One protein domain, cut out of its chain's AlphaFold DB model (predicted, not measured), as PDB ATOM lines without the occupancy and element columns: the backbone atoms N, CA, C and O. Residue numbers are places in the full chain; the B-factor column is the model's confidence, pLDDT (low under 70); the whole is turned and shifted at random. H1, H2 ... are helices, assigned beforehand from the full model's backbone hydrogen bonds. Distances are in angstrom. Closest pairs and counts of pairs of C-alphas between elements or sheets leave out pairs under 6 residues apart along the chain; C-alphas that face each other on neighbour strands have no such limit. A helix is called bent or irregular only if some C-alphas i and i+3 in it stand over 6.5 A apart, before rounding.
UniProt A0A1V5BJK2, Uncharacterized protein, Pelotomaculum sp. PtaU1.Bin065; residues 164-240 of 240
ATOM      1  N   ALA A 164      -3.735  35.388  45.005       56.84
ATOM      2  CA  ALA A 164      -4.049  34.196  45.780       56.84
ATOM      3  C   ALA A 164      -5.359  33.497  45.355       56.84
ATOM      4  O   ALA A 164      -5.347  32.286  45.176       56.84
ATOM      5  N   LEU A 165      -6.471  34.215  45.142       62.44
ATOM      6  CA  LEU A 165      -7.747  33.615  44.718       62.44
ATOM      7  C   LEU A 165      -7.634  32.958  43.336       62.44
ATOM      8  O   LEU A 165      -8.156  31.867  43.137       62.44
ATOM      9  N   ALA A 166      -6.897  33.571  42.406       66.00
ATOM     10  CA  ALA A 166      -6.657  32.991  41.085       66.00
ATOM     11  C   ALA A 166      -5.826  31.693  41.158       66.00
ATOM     12  O   ALA A 166      -6.093  30.744  40.417       66.00
ATOM     13  N   VAL A 167      -4.863  31.620  42.087       71.50
ATOM     14  CA  VAL A 167      -4.070  30.405  42.347       71.50
ATOM     15  C   VAL A 167      -4.931  29.313  42.987       71.50
ATOM     16  O   VAL A 167      -4.892  28.166  42.553       71.50
ATOM     17  N   TRP A 168      -5.767  29.654  43.969       73.50
ATOM     18  CA  TRP A 168      -6.664  28.682  44.599       73.50
ATOM     19  C   TRP A 168      -7.697  28.120  43.619       73.50
ATOM     20  O   TRP A 168      -7.918  26.913  43.595       73.50
ATOM     21  N   VAL A 169      -8.275  28.961  42.759       78.38
ATOM     22  CA  VAL A 169      -9.230  28.514  41.733       78.38
ATOM     23  C   VAL A 169      -8.563  27.578  40.721       78.38
ATOM     24  O   VAL A 169      -9.138  26.547  40.381       78.38
ATOM     25  N   THR A 170      -7.337  27.875  40.278       75.44
ATOM     26  CA  THR A 170      -6.608  26.982  39.356       75.44
ATOM     27  C   THR A 170      -6.227  25.651  40.004       75.44
ATOM     28  O   THR A 170      -6.371  24.613  39.359       75.44
ATOM     29  N   LEU A 171      -5.832  25.645  41.281       76.44
ATOM     30  CA  LEU A 171      -5.584  24.407  42.030       76.44
ATOM     31  C   LEU A 171      -6.853  23.558  42.193       76.44
ATOM     32  O   LEU A 171      -6.798  22.347  42.004       76.44
ATOM     33  N   ILE A 172      -7.998  24.183  42.487       81.56
ATOM     34  CA  ILE A 172      -9.285  23.481  42.613       81.56
ATOM     35  C   ILE A 172      -9.700  22.861  41.275       81.56
ATOM     36  O   ILE A 172     -10.097  21.699  41.241       81.56
ATOM     37  N   ILE A 173      -9.569  23.596  40.166       82.00
ATOM     38  CA  ILE A 173      -9.903  23.079  38.830       82.00
ATOM     39  C   ILE A 173      -9.007  21.887  38.469       82.00
ATOM     40  O   ILE A 173      -9.518  20.867  38.008       82.00
ATOM     41  N   LEU A 174      -7.696  21.980  38.718       79.25
ATOM     42  CA  LEU A 174      -6.764  20.871  38.486       79.25
ATOM     43  C   LEU A 174      -7.097  19.651  39.352       79.25
ATOM     44  O   LEU A 174      -7.055  18.527  38.859       79.25
ATOM     45  N   PHE A 175      -7.475  19.865  40.614       79.06
ATOM     46  CA  PHE A 175      -7.867  18.790  41.523       79.06
ATOM     47  C   PHE A 175      -9.161  18.093  41.080       79.06
ATOM     48  O   PHE A 175      -9.227  16.867  41.068       79.06
ATOM     49  N   ILE A 176     -10.172  18.854  40.652       81.94
ATOM     50  CA  ILE A 176     -11.422  18.293  40.118       81.94
ATOM     51  C   ILE A 176     -11.152  17.517  38.827       81.94
ATOM     52  O   ILE A 176     -11.630  16.394  38.678       81.94
ATOM     53  N   PHE A 177     -10.362  18.083  37.910       81.56
ATOM     54  CA  PHE A 177      -9.978  17.403  36.672       81.56
ATOM     55  C   PHE A 177      -9.249  16.087  36.961       81.56
ATOM     56  O   PHE A 177      -9.550  15.066  36.348       81.56
ATOM     57  N   PHE A 178      -8.350  16.094  37.948       77.75
ATOM     58  CA  PHE A 178      -7.659  14.897  38.412       77.75
ATOM     59  C   PHE A 178      -8.632  13.846  38.958       77.75
ATOM     60  O   PHE A 178      -8.572  12.697  38.532       77.75
ATOM     61  N   ILE A 179      -9.568  14.233  39.834       79.44
ATOM     62  CA  ILE A 179     -10.591  13.315  40.356       79.44
ATOM     63  C   ILE A 179     -11.386  12.690  39.212       79.44
ATOM     64  O   ILE A 179     -11.567  11.480  39.207       79.44
ATOM     65  N   ILE A 180     -11.831  13.483  38.235       81.81
ATOM     66  CA  ILE A 180     -12.621  12.982  37.099       81.81
ATOM     67  C   ILE A 180     -11.810  11.990  36.259       81.81
ATOM     68  O   ILE A 180     -12.339  10.956  35.857       81.81
ATOM     69  N   LEU A 181     -10.530  12.282  36.015       78.75
ATOM     70  CA  LEU A 181      -9.656  11.441  35.196       78.75
ATOM     71  C   LEU A 181      -9.277  10.129  35.905       78.75
ATOM     72  O   LEU A 181      -9.129   9.102  35.249       78.75
ATOM     73  N   PHE A 182      -9.167  10.151  37.237       74.00
ATOM     74  CA  PHE A 182      -8.768   8.996  38.047       74.00
ATOM     75  C   PHE A 182      -9.929   8.217  38.673       74.00
ATOM     76  O   PHE A 182      -9.725   7.084  39.103       74.00
ATOM     77  N   LEU A 183     -11.151   8.756  38.680       81.00
ATOM     78  CA  LEU A 183     -12.340   8.053  39.176       81.00
ATOM     79  C   LEU A 183     -12.541   6.666  38.534       81.00
ATOM     80  O   LEU A 183     -12.808   5.717  39.271       81.00
ATOM     81  N   PRO A 184     -12.378   6.497  37.204       78.75
ATOM     82  CA  PRO A 184     -12.526   5.194  36.552       78.75
ATOM     83  C   PRO A 184     -11.441   4.187  36.957       78.75
ATOM     84  O   PRO A 184     -11.630   2.984  36.806       78.75
ATOM     85  N   LEU A 185     -10.310   4.677  37.474       71.12
ATOM     86  CA  LEU A 185      -9.118   3.893  37.803       71.12
ATOM     87  C   LEU A 185      -9.101   3.415  39.264       71.12
ATOM     88  O   LEU A 185      -8.259   2.600  39.644       71.12
ATOM     89  N   LEU A 186     -10.041   3.875  40.097       76.12
ATOM     90  CA  LEU A 186     -10.132   3.480  41.510       76.12
ATOM     91  C   LEU A 186     -10.314   1.970  41.705       76.12
ATOM     92  O   LEU A 186      -9.842   1.439  42.706       76.12
ATOM     93  N   ASN A 187     -10.920   1.275  40.738       75.94
ATOM     94  CA  ASN A 187     -11.127  -0.175  40.805       75.94
ATOM     95  C   ASN A 187     -10.020  -1.005  40.138       75.94
ATOM     96  O   ASN A 187     -10.039  -2.226  40.265       75.94
ATOM     97  N   THR A 188      -9.083  -0.384  39.416       78.50
ATOM     98  CA  THR A 188      -8.060  -1.112  38.644       78.50
ATOM     99  C   THR A 188      -6.710  -1.181  39.344       78.50
ATOM    100  O   THR A 188      -5.948  -2.104  39.079       78.50
ATOM    101  N   PHE A 189      -6.407  -0.231  40.229       78.94
ATOM    102  CA  PHE A 189      -5.104  -0.148  40.889       78.94
ATOM    103  C   PHE A 189      -5.111  -0.746  42.295       78.94
ATOM    104  O   PHE A 189      -6.020  -0.524  43.098       78.94
ATOM    105  N   SER A 190      -4.035  -1.461  42.611       87.12
ATOM    106  CA  SER A 190      -3.741  -1.944  43.956       87.12
ATOM    107  C   SER A 190      -3.368  -0.793  44.901       87.12
ATOM    108  O   SER A 190      -2.910   0.277  44.493       87.12
ATOM    109  N   TRP A 191      -3.506  -1.022  46.208       80.25
ATOM    110  CA  TRP A 191      -3.147  -0.037  47.239       80.25
ATOM    111  C   TRP A 191      -1.677   0.414  47.183       80.25
ATOM    112  O   TRP A 191      -1.370   1.561  47.511       80.25
ATOM    113  N   SER A 192      -0.763  -0.462  46.755       79.38
ATOM    114  CA  SER A 192       0.656  -0.134  46.565       79.38
ATOM    115  C   SER A 192       0.902   0.816  45.393       79.38
ATOM    116  O   SER A 192       1.813   1.636  45.449       79.38
ATOM    117  N   GLU A 193       0.091   0.740  44.342       80.19
ATOM    118  CA  GLU A 193       0.204   1.646  43.196       80.19
ATOM    119  C   GLU A 193      -0.383   3.017  43.540       80.19
ATOM    120  O   GLU A 193       0.224   4.048  43.246       80.19
ATOM    121  N   TRP A 194      -1.498   3.042  44.280       80.25
ATOM    122  CA  TRP A 194      -2.067   4.279  44.817       80.25
ATOM    123  C   TRP A 194      -1.095   5.032  45.727       80.25
ATOM    124  O   TRP A 194      -0.968   6.252  45.611       80.25
ATOM    125  N   SER A 195      -0.373   4.335  46.608       76.75
ATOM    126  CA  SER A 195       0.589   4.988  47.503       76.75
ATOM    127  C   SER A 195       1.787   5.580  46.750       76.75
ATOM    128  O   SER A 195       2.219   6.688  47.076       76.75
ATOM    129  N   ALA A 196       2.268   4.911  45.697       78.69
ATOM    130  CA  ALA A 196       3.323   5.436  44.829       78.69
ATOM    131  C   ALA A 196       2.877   6.707  44.088       78.69
ATOM    132  O   ALA A 196       3.619   7.693  44.048       78.69
ATOM    133  N   ILE A 197       1.644   6.718  43.570       79.44
ATOM    134  CA  ILE A 197       1.050   7.892  42.916       79.44
ATOM    135  C   ILE A 197       0.953   9.058  43.909       79.44
ATOM    136  O   ILE A 197       1.418  10.160  43.612       79.44
ATOM    137  N   ILE A 198       0.426   8.824  45.115       79.38
ATOM    138  CA  ILE A 198       0.293   9.860  46.156       79.38
ATOM    139  C   ILE A 198       1.658  10.457  46.529       79.38
ATOM    140  O   ILE A 198       1.793  11.681  46.599       79.38
ATOM    141  N   LEU A 199       2.684   9.625  46.736       77.81
ATOM    142  CA  LEU A 199       4.036  10.097  47.057       77.81
ATOM    143  C   LEU A 199       4.637  10.943  45.929       77.81
ATOM    144  O   LEU A 199       5.258  11.975  46.199       77.81
ATOM    145  N   LEU A 200       4.410  10.550  44.675       79.75
ATOM    146  CA  LEU A 200       4.845  11.315  43.510       79.75
ATOM    147  C   LEU A 200       4.167  12.693  43.466       79.75
ATOM    148  O   LEU A 200       4.841  13.697  43.234       79.75
ATOM    149  N   PHE A 201       2.870  12.772  43.779       75.69
ATOM    150  CA  PHE A 201       2.148  14.046  43.874       75.69
ATOM    151  C   PHE A 201       2.654  14.943  45.000       75.69
ATOM    152  O   PHE A 201       2.817  16.147  44.792       75.69
ATOM    153  N   ILE A 202       2.953  14.377  46.172       78.12
ATOM    154  CA  ILE A 202       3.560  15.130  47.276       78.12
ATOM    155  C   ILE A 202       4.912  15.704  46.827       78.12
ATOM    156  O   ILE A 202       5.168  16.895  47.014       78.12
ATOM    157  N   GLY A 203       5.748  14.896  46.169       79.44
ATOM    158  CA  GLY A 203       7.026  15.346  45.610       79.44
ATOM    159  C   GLY A 203       6.868  16.476  44.588       79.44
ATOM    160  O   GLY A 203       7.546  17.502  44.687       79.44
ATOM    161  N   LEU A 204       5.925  16.335  43.650       76.94
ATOM    162  CA  LEU A 204       5.611  17.367  42.658       76.94
ATOM    163  C   LEU A 204       5.075  18.651  43.299       76.94
ATOM    164  O   LEU A 204       5.431  19.734  42.842       76.94
ATOM    165  N   TYR A 205       4.283  18.562  44.368       75.12
ATOM    166  CA  TYR A 205       3.794  19.729  45.106       75.12
ATOM    167  C   TYR A 205       4.941  20.521  45.751       75.12
ATOM    168  O   TYR A 205       5.005  21.746  45.624       75.12
ATOM    169  N   PHE A 206       5.895  19.838  46.395       75.38
ATOM    170  CA  PHE A 206       7.082  20.502  46.946       75.38
ATOM    171  C   PHE A 206       7.953  21.118  45.849       75.38
ATOM    172  O   PHE A 206       8.395  22.263  45.988       75.38
ATOM    173  N   LEU A 207       8.145  20.406  44.734       73.62
ATOM    174  CA  LEU A 207       8.886  20.913  43.580       73.62
ATOM    175  C   LEU A 207       8.188  22.127  42.946       73.62
ATOM    176  O   LEU A 207       8.842  23.109  42.600       73.62
ATOM    177  N   GLN A 208       6.857  22.108  42.856       68.94
ATOM    178  CA  GLN A 208       6.040  23.231  42.403       68.94
ATOM    179  C   GLN A 208       6.234  24.447  43.306       68.94
ATOM    180  O   GLN A 208       6.499  25.539  42.805       68.94
ATOM    181  N   ASN A 209       6.127  24.270  44.623       67.00
ATOM    182  CA  ASN A 209       6.278  25.369  45.576       67.00
ATOM    183  C   ASN A 209       7.703  25.956  45.529       67.00
ATOM    184  O   ASN A 209       7.895  27.169  45.636       67.00
ATOM    185  N   TYR A 210       8.700  25.102  45.271       72.31
ATOM    186  CA  TYR A 210      10.075  25.513  45.011       72.31
ATOM    187  C   TYR A 210      10.202  26.328  43.710       72.31
ATOM    188  O   TYR A 210      10.703  27.450  43.749       72.31
ATOM    189  N   ILE A 211       9.696  25.838  42.572       70.31
ATOM    190  CA  ILE A 211       9.789  26.521  41.261       70.31
ATOM    191  C   ILE A 211       9.002  27.840  41.241       70.31
ATOM    192  O   ILE A 211       9.465  28.831  40.666       70.31
ATOM    193  N   TYR A 212       7.834  27.888  41.888       66.38
ATOM    194  CA  TYR A 212       7.000  29.092  41.948       66.38
ATOM    195  C   TYR A 212       7.733  30.250  42.635       66.38
ATOM    196  O   TYR A 212       7.626  31.406  42.215       66.38
ATOM    197  N   ARG A 213       8.577  29.932  43.626       65.75
ATOM    198  CA  ARG A 213       9.449  30.901  44.302       65.75
ATOM    199  C   ARG A 213      10.472  31.549  43.356       65.75
ATOM    200  O   ARG A 213      10.872  32.686  43.598       65.75
ATOM    201  N   TYR A 214      10.834  30.883  42.257       64.62
ATOM    202  CA  TYR A 214      11.831  31.336  41.276       64.62
ATOM    203  C   TYR A 214      11.234  31.839  39.943       64.62
ATOM    204  O   TYR A 214      11.952  31.973  38.955       64.62
ATOM    205  N   LYS A 215       9.941  32.206  39.915       57.88
ATOM    206  CA  LYS A 215       9.254  32.886  38.785       57.88
ATOM    207  C   LYS A 215       9.156  32.091  37.467       57.88
ATOM    208  O   LYS A 215       8.986  32.682  36.403       57.88
ATOM    209  N   GLY A 216       9.196  30.761  37.511       63.97
ATOM    210  CA  GLY A 216       9.141  29.905  36.317       63.97
ATOM    211  C   GLY A 216       7.754  29.354  35.954       63.97
ATOM    212  O   GLY A 216       7.620  28.140  35.848       63.97
ATOM    213  N   PHE A 217       6.723  30.187  35.742       68.50
ATOM    214  CA  PHE A 217       5.375  29.692  35.374       68.50
ATOM    215  C   PHE A 217       5.374  28.847  34.082       68.50
ATOM    216  O   PHE A 217       4.657  27.857  33.981       68.50
ATOM    217  N   LEU A 218       6.224  29.187  33.108       66.94
ATOM    218  CA  LEU A 218       6.321  28.439  31.850       66.94
ATOM    219  C   LEU A 218       6.941  27.042  32.045       66.94
ATOM    220  O   LEU A 218       6.476  26.067  31.464       66.94
ATOM    221  N   LEU A 219       7.961  26.945  32.908       72.31
ATOM    222  CA  LEU A 219       8.602  25.677  33.269       72.31
ATOM    223  C   LEU A 219       7.598  24.746  33.967       72.31
ATOM    224  O   LEU A 219       7.589  23.544  33.725       72.31
ATOM    225  N   PHE A 220       6.717  25.321  34.786       69.06
ATOM    226  CA  PHE A 220       5.655  24.597  35.477       69.06
ATOM    227  C   PHE A 220       4.664  23.934  34.509       69.06
ATOM    228  O   PHE A 220       4.410  22.737  34.629       69.06
ATOM    229  N   VAL A 221       4.150  24.677  33.522       71.94
ATOM    230  CA  VAL A 221       3.229  24.125  32.508       71.94
ATOM    231  C   VAL A 221       3.902  23.001  31.715       71.94
ATOM    232  O   VAL A 221       3.281  21.976  31.440       71.94
ATOM    233  N   PHE A 222       5.188  23.161  31.399       75.31
ATOM    234  CA  PHE A 222       5.951  22.176  30.637       75.31
ATOM    235  C   PHE A 222       6.158  20.857  31.400       75.31
ATOM    236  O   PHE A 222       5.969  19.786  30.827       75.31
ATOM    237  N   ILE A 223       6.475  20.917  32.699       78.00
ATOM    238  CA  ILE A 223       6.634  19.717  33.540       78.00
ATOM    239  C   ILE A 223       5.314  18.947  33.640       78.00
ATOM    240  O   ILE A 223       5.295  17.735  33.434       78.00
ATOM    241  N   TRP A 224       4.201  19.644  33.891       77.75
ATOM    242  CA  TRP A 224       2.882  19.008  33.957       77.75
ATOM    243  C   TRP A 224       2.475  18.359  32.635       77.75
ATOM    244  O   TRP A 224       1.932  17.254  32.637       77.75
ATOM    245  N   PHE A 225       2.781  19.007  31.511       78.12
ATOM    246  CA  PHE A 225       2.522  18.457  30.185       78.12
ATOM    247  C   PHE A 225       3.315  17.165  29.931       78.12
ATOM    248  O   PHE A 225       2.743  16.174  29.477       78.12
ATOM    249  N   ILE A 226       4.603  17.130  30.299       82.06
ATOM    250  CA  ILE A 226       5.431  15.918  30.188       82.06
ATOM    251  C   ILE A 226       4.884  14.796  31.076       82.06
ATOM    252  O   ILE A 226       4.747  13.667  30.608       82.06
ATOM    253  N   CYS A 227       4.528  15.091  32.331       79.00
ATOM    254  CA  CYS A 227       3.947  14.093  33.233       79.00
ATOM    255  C   CYS A 227       2.644  13.502  32.677       79.00
ATOM    256  O   CYS A 227       2.455  12.289  32.738       79.00
ATOM    257  N   ALA A 228       1.773  14.331  32.093       78.06
ATOM    258  CA  ALA A 228       0.537  13.862  31.471       78.06
ATOM    259  C   ALA A 228       0.804  12.931  30.273       78.06
ATOM    260  O   ALA A 228       0.166  11.885  30.160       78.06
ATOM    261  N   ILE A 229       1.782  13.264  29.419       79.50
ATOM    262  CA  ILE A 229       2.182  12.415  28.283       79.50
ATOM    263  C   ILE A 229       2.728  11.071  28.765       79.50
ATOM    264  O   ILE A 229       2.338  10.031  28.237       79.50
ATOM    265  N   LEU A 230       3.610  11.077  29.769       80.31
ATOM    266  CA  LEU A 230       4.184   9.844  30.310       80.31
ATOM    267  C   LEU A 230       3.099   8.935  30.898       80.31
ATOM    268  O   LEU A 230       3.115   7.737  30.627       80.31
ATOM    269  N   MET A 231       2.122   9.505  31.616       76.62
ATOM    270  CA  MET A 231       0.994   8.732  32.146       76.62
ATOM    271  C   MET A 231       0.125   8.124  31.036       76.62
ATOM    272  O   MET A 231      -0.246   6.951  31.124       76.62
ATOM    273  N   LEU A 232      -0.146   8.871  29.959       76.50
ATOM    274  CA  LEU A 232      -0.877   8.350  28.797       76.50
ATOM    275  C   LEU A 232      -0.123   7.204  28.105       76.50
ATOM    276  O   LEU A 232      -0.741   6.206  27.740       76.50
ATOM    277  N   PHE A 233       1.201   7.314  27.972       77.62
ATOM    278  CA  PHE A 233       2.034   6.252  27.398       77.62
ATOM    279  C   PHE A 233       2.011   4.977  28.239       77.62
ATOM    280  O   PHE A 233       1.802   3.892  27.695       77.62
ATOM    281  N   THR A 234       2.168   5.098  29.560       76.38
ATOM    282  CA  THR A 234       2.076   3.935  30.455       76.38
ATOM    283  C   THR A 234       0.699   3.281  30.384       76.38
ATOM    284  O   THR A 234       0.600   2.057  30.358       76.38
ATOM    285  N   PHE A 235      -0.368   4.075  30.261       70.88
ATOM    286  CA  PHE A 235      -1.728   3.553  30.162       70.88
ATOM    287  C   PHE A 235      -1.983   2.811  28.841       70.88
ATOM    288  O   PHE A 235      -2.556   1.720  28.842       70.88
ATOM    289  N   ALA A 236      -1.503   3.355  27.719       74.44
ATOM    290  CA  ALA A 236      -1.598   2.696  26.418       74.44
ATOM    291  C   ALA A 236      -0.863   1.344  26.404       74.44
ATOM    292  O   ALA A 236      -1.359   0.388  25.820       74.44
ATOM    293  N   SER A 237       0.276   1.235  27.100       73.62
ATOM    294  CA  SER A 237       1.027  -0.027  27.205       73.62
ATOM    295  C   SER A 237       0.395  -1.081  28.121       73.62
ATOM    296  O   SER A 237       0.763  -2.244  28.041       73.62
ATOM    297  N   LEU A 238      -0.526  -0.681  29.003       68.69
ATOM    298  CA  LEU A 238      -1.229  -1.576  29.933       68.69
ATOM    299  C   LEU A 238      -2.544  -2.121  29.355       68.69
ATOM    300  O   LEU A 238      -3.091  -3.081  29.891       68.69
ATOM    301  N   THR A 239      -3.075  -1.484  28.309       69.38
ATOM    302  CA  THR A 239      -4.391  -1.796  27.724       69.38
ATOM    303  C   THR A 239      -4.323  -2.502  26.369       69.38
ATOM    304  O   THR A 239      -5.365  -2.947  25.885       69.38
ATOM    305  N   GLY A 240      -3.135  -2.614  25.767       61.19
ATOM    306  CA  GLY A 240      -2.868  -3.388  24.548       61.19
ATOM    307  C   GLY A 240      -2.060  -4.638  24.844       61.19
ATOM    308  O   GLY A 240      -2.355  -5.669  24.203       61.19
TER     309      GLY A 240
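AT A GLANCE: This is residues 164 to 240 of the 240 residues of an uncharacterized protein of Pelotomaculum sp. PtaU1.Bin065 (UniProt A0A1V5BJK2). Three long helices run back and forth along one axis, H1, H2 and H3, their centres making an open triangle with wide gaps between them. The printed part has 77 residues with three named helices and no named strand, all helix in class; it is only just loose, close to compact, with a radius of gyration of the C-alphas of 14.1 A, and elongated, spanning 40 by 21 by 19 A.

IN THESE COORDINATES: Find C-alpha 191 at (-3.147, -0.037, 47.239); from there H2, residues 191 to 213, runs 33.5 A. H3, residues 217 to 239, runs 33.8 A to C-alpha 239 at (-4.391, -1.796, 27.724). H1, residues 164 to 185, covers 31.7 A and is irregular: C-alphas 181 and 184 are 7.0 A apart.

HOW THE PARTS SIT: H2 and H3 form a helical hairpin, opposite ways at a shallow tilt of 16 degrees. They only just touch, with 3 pairs of C-alphas within 8 A, through residues 208 to 212 of H2 and residue 220 of H3; the closest C-alphas, of Gln 208 and Phe 220, are 7.1 A apart. H1 is apart from both. Every O i to N i+4 pair is within hydrogen-bond range in H2 and H3, and 16 of 18 in H1.

THE WHOLE: Look from C-alpha 164 to C-alpha 240, the two farthest apart, 43.2 A. The printed part has no cut, and both links are tight. Mean pLDDT of the printed part is 74.9; 16 residues are under 70, among them 212 to 218.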